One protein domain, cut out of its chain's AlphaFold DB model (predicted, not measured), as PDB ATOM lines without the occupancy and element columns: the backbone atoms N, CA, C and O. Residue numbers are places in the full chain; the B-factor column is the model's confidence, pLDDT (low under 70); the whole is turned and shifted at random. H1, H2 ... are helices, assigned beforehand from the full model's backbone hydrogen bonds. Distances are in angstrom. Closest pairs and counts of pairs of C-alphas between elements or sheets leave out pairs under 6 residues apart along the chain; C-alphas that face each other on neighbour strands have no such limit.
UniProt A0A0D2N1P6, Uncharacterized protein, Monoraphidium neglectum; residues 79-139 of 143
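This is residues 79 to 139 of the 143 residues of an uncharacterized protein of Monoraphidium neglectum (UniProt A0A0D2N1P6). Two long helices, H1 and H2, meet near their ends to make an L, and the far end of H2 leads to a small head made of the short helices H3 and H4 and a loop, residues 126 to 139. The printed part, 61 residues with four named helices in the order H1 to H4 and no named strand, is all helix. It is extended, with a radius of gyration of the C-alphas of 18.4 A and spans of 52 by 24 by 20 A.

H1, residues 79 to 94, and H2, residues 96 to 111, touch only at the corner, and only just, with 3 pairs of C-alphas within 8 A. The closest C-alphas are those of Arg 91 and Gln 97, 6.1 A apart. Their lines are about perpendicular, at 90 degrees. H3, residues 117 to 120, is apart from H2. H4, residues 122 to 125, is close to H3 but not clearly touching; their closest C-alphas, of Ala 119 and Ser 125, are 6.0 A apart. In H1 and in H2, 11 of 12 O i to N i+4 pairs are within hydrogen-bond range; H3 and H4 are too short for such a pair.

H1 begins at C-alpha 79 (114.875, 92.608, 155.021) and is 24.2 A long; H2 is 22.8 A long. H4 ends at C-alpha 125 (126.555, 82.306, 108.422).

The two farthest C-alphas, of Thr 79 and Ser 122, are 53.5 A apart. The printed part has no cut, its three links are tight, and no printed residue is under 70 in pLDDT.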
ATOM      1  N   THR A  79     113.583  92.909 154.381       83.00
ATOM      2  CA  THR A  79     114.875  92.608 155.021       83.00
ATOM      3  C   THR A  79     115.892  92.068 154.013       83.00
ATOM      4  O   THR A  79     117.065  92.438 154.074       83.00
ATOM      5  N   TRP A  80     115.463  91.252 153.042       89.88
ATOM      6  CA  TRP A  80     116.324  90.782 151.954       89.88
ATOM      7  C   TRP A  80     116.725  91.931 151.029       89.88
ATOM      8  O   TRP A  80     117.922  92.149 150.844       89.88
ATOM      9  N   CYS A  81     115.769  92.740 150.556       91.94
ATOM     10  CA  CYS A  81     116.068  93.872 149.672       91.94
ATOM     11  C   CYS A  81     117.052  94.859 150.319       91.94
ATOM     12  O   CYS A  81     117.998  95.310 149.676       91.94
ATOM     13  N   ARG A  82     116.883  95.161 151.616       90.25
ATOM     14  CA  ARG A  82     117.808  96.038 152.355       90.25
ATOM     15  C   ARG A  82     119.210  95.442 152.478       90.25
ATOM     16  O   ARG A  82     120.188  96.177 152.337       90.25
ATOM     17  N   ARG A  83     119.326  94.130 152.711       92.44
ATOM     18  CA  ARG A  83     120.624  93.432 152.745       92.44
ATOM     19  C   ARG A  83     121.292  93.416 151.371       92.44
ATOM     20  O   ARG A  83     122.462  93.776 151.284       92.44
ATOM     21  N   ALA A  84     120.552  93.084 150.315       92.38
ATOM     22  CA  ALA A  84     121.054  93.088 148.942       92.38
ATOM     23  C   ALA A  84     121.534  94.486 148.524       92.38
ATOM     24  O   ALA A  84     122.662  94.641 148.064       92.38
ATOM     25  N   ALA A  85     120.736  95.526 148.786       93.38
ATOM     26  CA  ALA A  85     121.113  96.907 148.494       93.38
ATOM     27  C   ALA A  85     122.377  97.340 149.252       93.38
ATOM     28  O   ALA A  85     123.236  98.009 148.681       93.38
ATOM     29  N   ARG A  86     122.523  96.946 150.526       92.50
ATOM     30  CA  ARG A  86     123.746  97.212 151.300       92.50
ATOM     31  C   ARG A  86     124.959  96.518 150.681       92.50
ATOM     32  O   ARG A  86     125.979  97.174 150.506       92.50
ATOM     33  N   ALA A  87     124.835  95.243 150.321       90.12
ATOM     34  CA  ALA A  87     125.920  94.479 149.709       90.12
ATOM     35  C   ALA A  87     126.353  95.083 148.363       90.12
ATOM     36  O   ALA A  87     127.542  95.284 148.135       90.12
ATOM     37  N   VAL A  88     125.401  95.453 147.500       92.25
ATOM     38  CA  VAL A  88     125.702  96.105 146.214       92.25
ATOM     39  C   VAL A  88     126.397  97.450 146.432       92.25
ATOM     40  O   VAL A  88     127.417  97.713 145.800       92.25
ATOM     41  N   ARG A  89     125.917  98.279 147.369       92.75
ATOM     42  CA  ARG A  89     126.570  99.559 147.699       92.75
ATOM     43  C   ARG A  89     128.000  99.366 148.193       92.75
ATOM     44  O   ARG A  89     128.867 100.124 147.783       92.75
ATOM     45  N   GLN A  90     128.250  98.359 149.029       90.19
ATOM     46  CA  GLN A  90     129.602  98.036 149.495       90.19
ATOM     47  C   GLN A  90     130.526  97.658 148.330       90.19
ATOM     48  O   GLN A  90     131.628  98.186 148.244       90.19
ATOM     49  N   ARG A  91     130.062  96.821 147.390       90.06
ATOM     50  CA  ARG A  91     130.858  96.444 146.204       90.06
ATOM     51  C   ARG A  91     131.145  97.628 145.275       90.06
ATOM     52  O   ARG A  91     132.206  97.680 144.659       90.06
ATOM     53  N   LEU A  92     130.210  98.573 145.182       92.06
ATOM     54  CA  LEU A  92     130.333  99.759 144.330       92.06
ATOM     55  C   LEU A  92     131.248 100.849 144.904       92.06
ATOM     56  O   LEU A  92     131.726 101.665 144.127       92.06
ATOM     57  N   GLN A  93     131.488 100.889 146.221       89.94
ATOM     58  CA  GLN A  93     132.302 101.945 146.845       89.94
ATOM     59  C   GLN A  93     133.744 101.975 146.329       89.94
ATOM     60  O   GLN A  93     134.273 103.052 146.082       89.94
ATOM     61  N   ASP A  94     134.356 100.803 146.163       84.31
ATOM     62  CA  ASP A  94     135.724 100.661 145.648       84.31
ATOM     63  C   ASP A  94     135.732 100.233 144.168       84.31
ATOM     64  O   ASP A  94     136.653 100.531 143.416       84.31
ATOM     65  N   GLY A  95     134.695  99.515 143.712       88.75
ATOM     66  CA  GLY A  95     134.571  99.030 142.330       88.75
ATOM     67  C   GLY A  95     135.585  97.943 141.938       88.75
ATOM     68  O   GLY A  95     135.306  97.143 141.047       88.75
ATOM     69  N   GLN A  96     136.712  97.832 142.648       92.69
ATOM     70  CA  GLN A  96     137.754  96.823 142.442       92.69
ATOM     71  C   GLN A  96     137.218  95.400 142.537       92.69
ATOM     72  O   GLN A  96     137.598  94.537 141.748       92.69
ATOM     73  N   GLN A  97     136.306  95.149 143.480       89.62
ATOM     74  CA  GLN A  97     135.690  93.833 143.613       89.62
ATOM     75  C   GLN A  97     134.899  93.454 142.353       89.62
ATOM     76  O   GLN A  97     135.073  92.353 141.839       89.62
ATOM     77  N   LEU A  98     134.080  94.369 141.825       92.00
ATOM     78  CA  LEU A  98     133.310  94.132 140.599       92.00
ATOM     79  C   LEU A  98     134.224  93.937 139.392       92.00
ATOM     80  O   LEU A  98     133.972  93.066 138.566       92.00
ATOM     81  N   PHE A  99     135.303  94.716 139.310       93.75
ATOM     82  CA  PHE A  99     136.281  94.586 138.238       93.75
ATOM     83  C   PHE A  99     136.962  93.210 138.246       93.75
ATOM     84  O   PHE A  99     137.026  92.558 137.207       93.75
ATOM     85  N   ARG A 100     137.397  92.724 139.416       94.00
ATOM     86  CA  ARG A 100     137.991  91.382 139.558       94.00
ATOM     87  C   ARG A 100     136.995  90.274 139.221       94.00
ATOM     88  O   ARG A 100     137.357  89.336 138.521       94.00
ATOM     89  N   GLU A 101     135.754  90.388 139.698       93.06
ATOM     90  CA  GLU A 101     134.683  89.433 139.384       93.06
ATOM     91  C   GLU A 101     134.412  89.393 137.868       93.06
ATOM     92  O   GLU A 101     134.322  88.313 137.288       93.06
ATOM     93  N   TYR A 102     134.364  90.553 137.207       93.56
ATOM     94  CA  TYR A 102     134.195  90.640 135.756       93.56
ATOM     95  C   TYR A 102     135.365  90.009 134.992       93.56
ATOM     96  O   TYR A 102     135.145  89.164 134.128       93.56
ATOM     97  N   GLN A 103     136.606  90.370 135.334       94.44
ATOM     98  CA  GLN A 103     137.797  89.793 134.701       94.44
ATOM     99  C   GLN A 103     137.853  88.274 134.865       94.44
ATOM    100  O   GLN A 103     138.226  87.569 133.931       94.44
ATOM    101  N   TYR A 104     137.451  87.769 136.031       93.12
ATOM    102  CA  TYR A 104     137.367  86.336 136.281       93.12
ATOM    103  C   TYR A 104     136.348  85.647 135.362       93.12
ATOM    104  O   TYR A 104     136.658  84.605 134.795       93.12
ATOM    105  N   VAL A 105     135.162  86.235 135.162       91.19
ATOM    106  CA  VAL A 105     134.152  85.688 134.236       91.19
ATOM    107  C   VAL A 105     134.657  85.679 132.793       91.19
ATOM    108  O   VAL A 105     134.469  84.682 132.105       91.19
ATOM    109  N   VAL A 106     135.333  86.742 132.348       90.56
ATOM    110  CA  VAL A 106     135.933  86.792 131.001       90.56
ATOM    111  C   VAL A 106     136.990  85.699 130.834       90.56
ATOM    112  O   VAL A 106     136.965  84.967 129.852       90.56
ATOM    113  N   ALA A 107     137.868  85.525 131.827       89.56
ATOM    114  CA  ALA A 107     138.875  84.466 131.800       89.56
ATOM    115  C   ALA A 107     138.252  83.059 131.797       89.56
ATOM    116  O   ALA A 107     138.815  82.143 131.205       89.56
ATOM    117  N   LEU A 108     137.096  82.868 132.447       88.06
ATOM    118  CA  LEU A 108     136.355  81.610 132.367       88.06
ATOM    119  C   LEU A 108     135.763  81.386 130.976       88.06
ATOM    120  O   LEU A 108     135.829  80.259 130.494       88.06
ATOM    121  N   ASP A 109     135.221  82.412 130.324       81.69
ATOM    122  CA  ASP A 109     134.662  82.288 128.970       81.69
ATOM    123  C   ASP A 109     135.720  81.783 127.973       81.69
ATOM    124  O   ASP A 109     135.469  80.822 127.250       81.69
ATOM    125  N   ASP A 110     136.959  82.284 128.065       77.25
ATOM    126  CA  ASP A 110     138.097  81.783 127.274       77.25
ATOM    127  C   ASP A 110     138.391  80.284 127.510       77.25
ATOM    128  O   ASP A 110     138.914  79.582 126.635       77.25
ATOM    129  N   THR A 111     138.069  79.764 128.700       82.12
ATOM    130  CA  THR A 111     138.229  78.336 129.030       82.12
ATOM    131  C   THR A 111     137.032  77.483 128.619       82.12
ATOM    132  O   THR A 111     137.181  76.270 128.422       82.12
ATOM    133  N   ILE A 112     135.853  78.087 128.472       78.62
ATOM    134  CA  ILE A 112     134.612  77.400 128.135       78.62
ATOM    135  C   ILE A 112     134.600  77.130 126.627       78.62
ATOM    136  O   ILE A 112     134.186  77.931 125.795       78.62
ATOM    137  N   ARG A 113     135.066  75.938 126.253       75.56
ATOM    138  CA  ARG A 113     135.059  75.475 124.861       75.56
ATOM    139  C   ARG A 113     133.712  74.852 124.516       75.56
ATOM    140  O   ARG A 113     133.544  73.636 124.598       75.56
ATOM    141  N   HIS A 114     132.758  75.679 124.110       85.81
ATOM    142  CA  HIS A 114     131.512  75.209 123.508       85.81
ATOM    143  C   HIS A 114     131.533  75.382 121.991       85.81
ATOM    144  O   HIS A 114     132.070  76.354 121.462       85.81
ATOM    145  N   THR A 115     130.969  74.410 121.276       89.56
ATOM    146  CA  THR A 115     130.931  74.437 119.815       89.56
ATOM    147  C   THR A 115     129.877  75.428 119.321       89.56
ATOM    148  O   THR A 115     128.823  75.612 119.934       89.56
ATOM    149  N   GLN A 116     130.194  76.073 118.201       92.38
ATOM    150  CA  GLN A 116     129.323  76.992 117.460       92.38
ATOM    151  C   GLN A 116     129.239  76.545 115.993       92.38
ATOM    152  O   GLN A 116     129.176  77.367 115.074       92.38
ATOM    153  N   ALA A 117     129.345  75.234 115.756       92.62
ATOM    154  CA  ALA A 117     129.569  74.681 114.429       92.62
ATOM    155  C   ALA A 117     128.422  75.046 113.489       92.62
ATOM    156  O   ALA A 117     128.680  75.486 112.371       92.62
ATOM    157  N   ASP A 118     127.177  74.955 113.961       91.81
ATOM    158  CA  ASP A 118     126.014  75.227 113.120       91.81
ATOM    159  C   ASP A 118     125.864  76.714 112.794       91.81
ATOM    160  O   ASP A 118     125.506  77.060 111.671       91.81
ATOM    161  N   ALA A 119     126.225  77.601 113.725       92.00
ATOM    162  CA  ALA A 119     126.238  79.037 113.465       92.00
ATOM    163  C   ALA A 119     127.316  79.435 112.436       92.00
ATOM    164  O   ALA A 119     127.126  80.399 111.694       92.00
ATOM    165  N   LEU A 120     128.425  78.690 112.370       93.75
ATOM    166  CA  LEU A 120     129.538  78.921 111.444       93.75
ATOM    167  C   LEU A 120     129.362  78.253 110.073       93.75
ATOM    168  O   LEU A 120     130.139  78.536 109.158       93.75
ATOM    169  N   ARG A 121     128.363  77.378 109.896       94.06
ATOM    170  CA  ARG A 121     128.096  76.744 108.598       94.06
ATOM    171  C   ARG A 121     127.802  77.793 107.529       94.06
ATOM    172  O   ARG A 121     127.160  78.810 107.785       94.06
ATOM    173  N   SER A 122     128.213  77.517 106.294       93.44
ATOM    174  CA  SER A 122     128.034  78.441 105.167       93.44
ATOM    175  C   SER A 122     126.566  78.791 104.905       93.44
ATOM    176  O   SER A 122     126.263  79.939 104.595       93.44
ATOM    177  N   ASP A 123     125.658  77.827 105.086       93.94
ATOM    178  CA  ASP A 123     124.205  77.996 104.940       93.94
ATOM    179  C   ASP A 123     123.582  78.939 105.989       93.94
ATOM    180  O   ASP A 123     122.573  79.590 105.718       93.94
ATOM    181  N   SER A 124     124.199  79.045 107.166       90.88
ATOM    182  CA  SER A 124     123.667  79.755 108.333       90.88
ATOM    183  C   SER A 124     124.417  81.053 108.632       90.88
ATOM    184  O   SER A 124     123.845  81.974 109.215       90.88
ATOM    185  N   SER A 125     125.665  81.166 108.174       93.00
ATOM    186  CA  SER A 125     126.555  82.306 108.422       93.00
ATOM    187  C   SER A 125     125.966  83.654 107.994       93.00
ATOM    188  O   SER A 125     126.130  84.648 108.699       93.00
ATOM    189  N   SER A 126     125.211  83.687 106.891       95.00
ATOM    190  CA  SER A 126     124.557  84.894 106.365       95.00
ATOM    191  C   SER A 126     123.415  85.410 107.249       95.00
ATOM    192  O   SER A 126     123.002  86.562 107.111       95.00
ATOM    193  N   ARG A 127     122.905  84.578 108.167       92.88
ATOM    194  CA  ARG A 127     121.863  84.952 109.135       92.88
ATOM    195  C   ARG A 127     122.445  85.647 110.368       92.88
ATOM    196  O   ARG A 127     121.695  86.276 111.114       92.88
ATOM    197  N   ASN A 128     123.758  85.554 110.584       94.31
ATOM    198  CA  ASN A 128     124.434  86.191 111.706       94.31
ATOM    199  C   ASN A 128     124.762  87.646 111.364       94.31
ATOM    200  O   ASN A 128     125.381  87.937 110.344       94.31
ATOM    201  N   ARG A 129     124.394  88.578 112.249       96.50
ATOM    202  CA  ARG A 129     124.769  89.993 112.088       96.50
ATOM    203  C   ARG A 129     126.245  90.241 112.407       96.50
ATOM    204  O   ARG A 129     126.863  91.101 111.788       96.50
ATOM    205  N   TYR A 130     126.789  89.516 113.381       96.06
ATOM    206  CA  TYR A 130     128.159  89.672 113.858       96.06
ATOM    207  C   TYR A 130     128.850  88.312 113.899       96.06
ATOM    208  O   TYR A 130     128.260  87.334 114.353       96.06
ATOM    209  N   ALA A 131     130.107  88.256 113.458       91.81
ATOM    210  CA  ALA A 131     130.881  87.015 113.426       91.81
ATOM    211  C   ALA A 131     131.348  86.551 114.819       91.81
ATOM    212  O   ALA A 131     131.647  85.379 115.002       91.81
ATOM    213  N   ASN A 132     131.410  87.462 115.795       91.31
ATOM    214  CA  ASN A 132     131.892  87.207 117.156       91.31
ATOM    215  C   ASN A 132     130.769  87.050 118.195       91.31
ATOM    216  O   ASN A 132     131.051  86.968 119.385       91.31
ATOM    217  N   VAL A 133     129.503  87.052 117.769       92.88
ATOM    218  CA  VAL A 133     128.348  86.869 118.658       92.88
ATOM    219  C   VAL A 133     127.485  85.758 118.080       92.88
ATOM    220  O   VAL A 133     126.578  86.012 117.289       92.88
ATOM    221  N   LEU A 134     127.811  84.520 118.449       92.38
ATOM    222  CA  LEU A 134     127.176  83.313 117.930       92.38
ATOM    223  C   LEU A 134     126.561  82.499 119.078       92.38
ATOM    224  O   LEU A 134     127.162  82.413 120.152       92.38
ATOM    225  N   PRO A 135     125.376  81.896 118.882       93.19
ATOM    226  CA  PRO A 135     124.802  80.995 119.873       93.19
ATOM    227  C   PRO A 135     125.631  79.710 119.973       93.19
ATOM    228  O   PRO A 135     126.191  79.247 118.977       93.19
ATOM    229  N   TYR A 136     125.669  79.103 121.159       92.62
ATOM    230  CA  TYR A 136     126.247  77.771 121.311       92.62
ATOM    231  C   TYR A 136     125.301  76.702 120.766       92.62
ATOM    232  O   TYR A 136     124.075  76.835 120.823       92.62
ATOM    233  N   ASP A 137     125.867  75.597 120.281       92.06
ATOM    234  CA  ASP A 137     125.069  74.530 119.672       92.06
ATOM    235  C   ASP A 137     124.102  73.872 120.673       92.06
ATOM    236  O   ASP A 137     122.995  73.496 120.298       92.06
ATOM    237  N   TYR A 138     124.481  73.776 121.954       92.25
ATOM    238  CA  TYR A 138     123.684  73.096 122.986       92.25
ATOM    239  C   TYR A 138     122.496  73.916 123.518       92.25
ATOM    240  O   TYR A 138     121.587  73.336 124.109       92.25
ATOM    241  N   ASN A 139     122.503  75.248 123.368       91.94
ATOM    242  CA  ASN A 139     121.466  76.135 123.915       91.94
ATOM    243  C   ASN A 139     120.790  77.027 122.867       91.94
ATOM    244  O   ASN A 139     120.011  77.913 123.231       91.94
TER     245      ASN A 139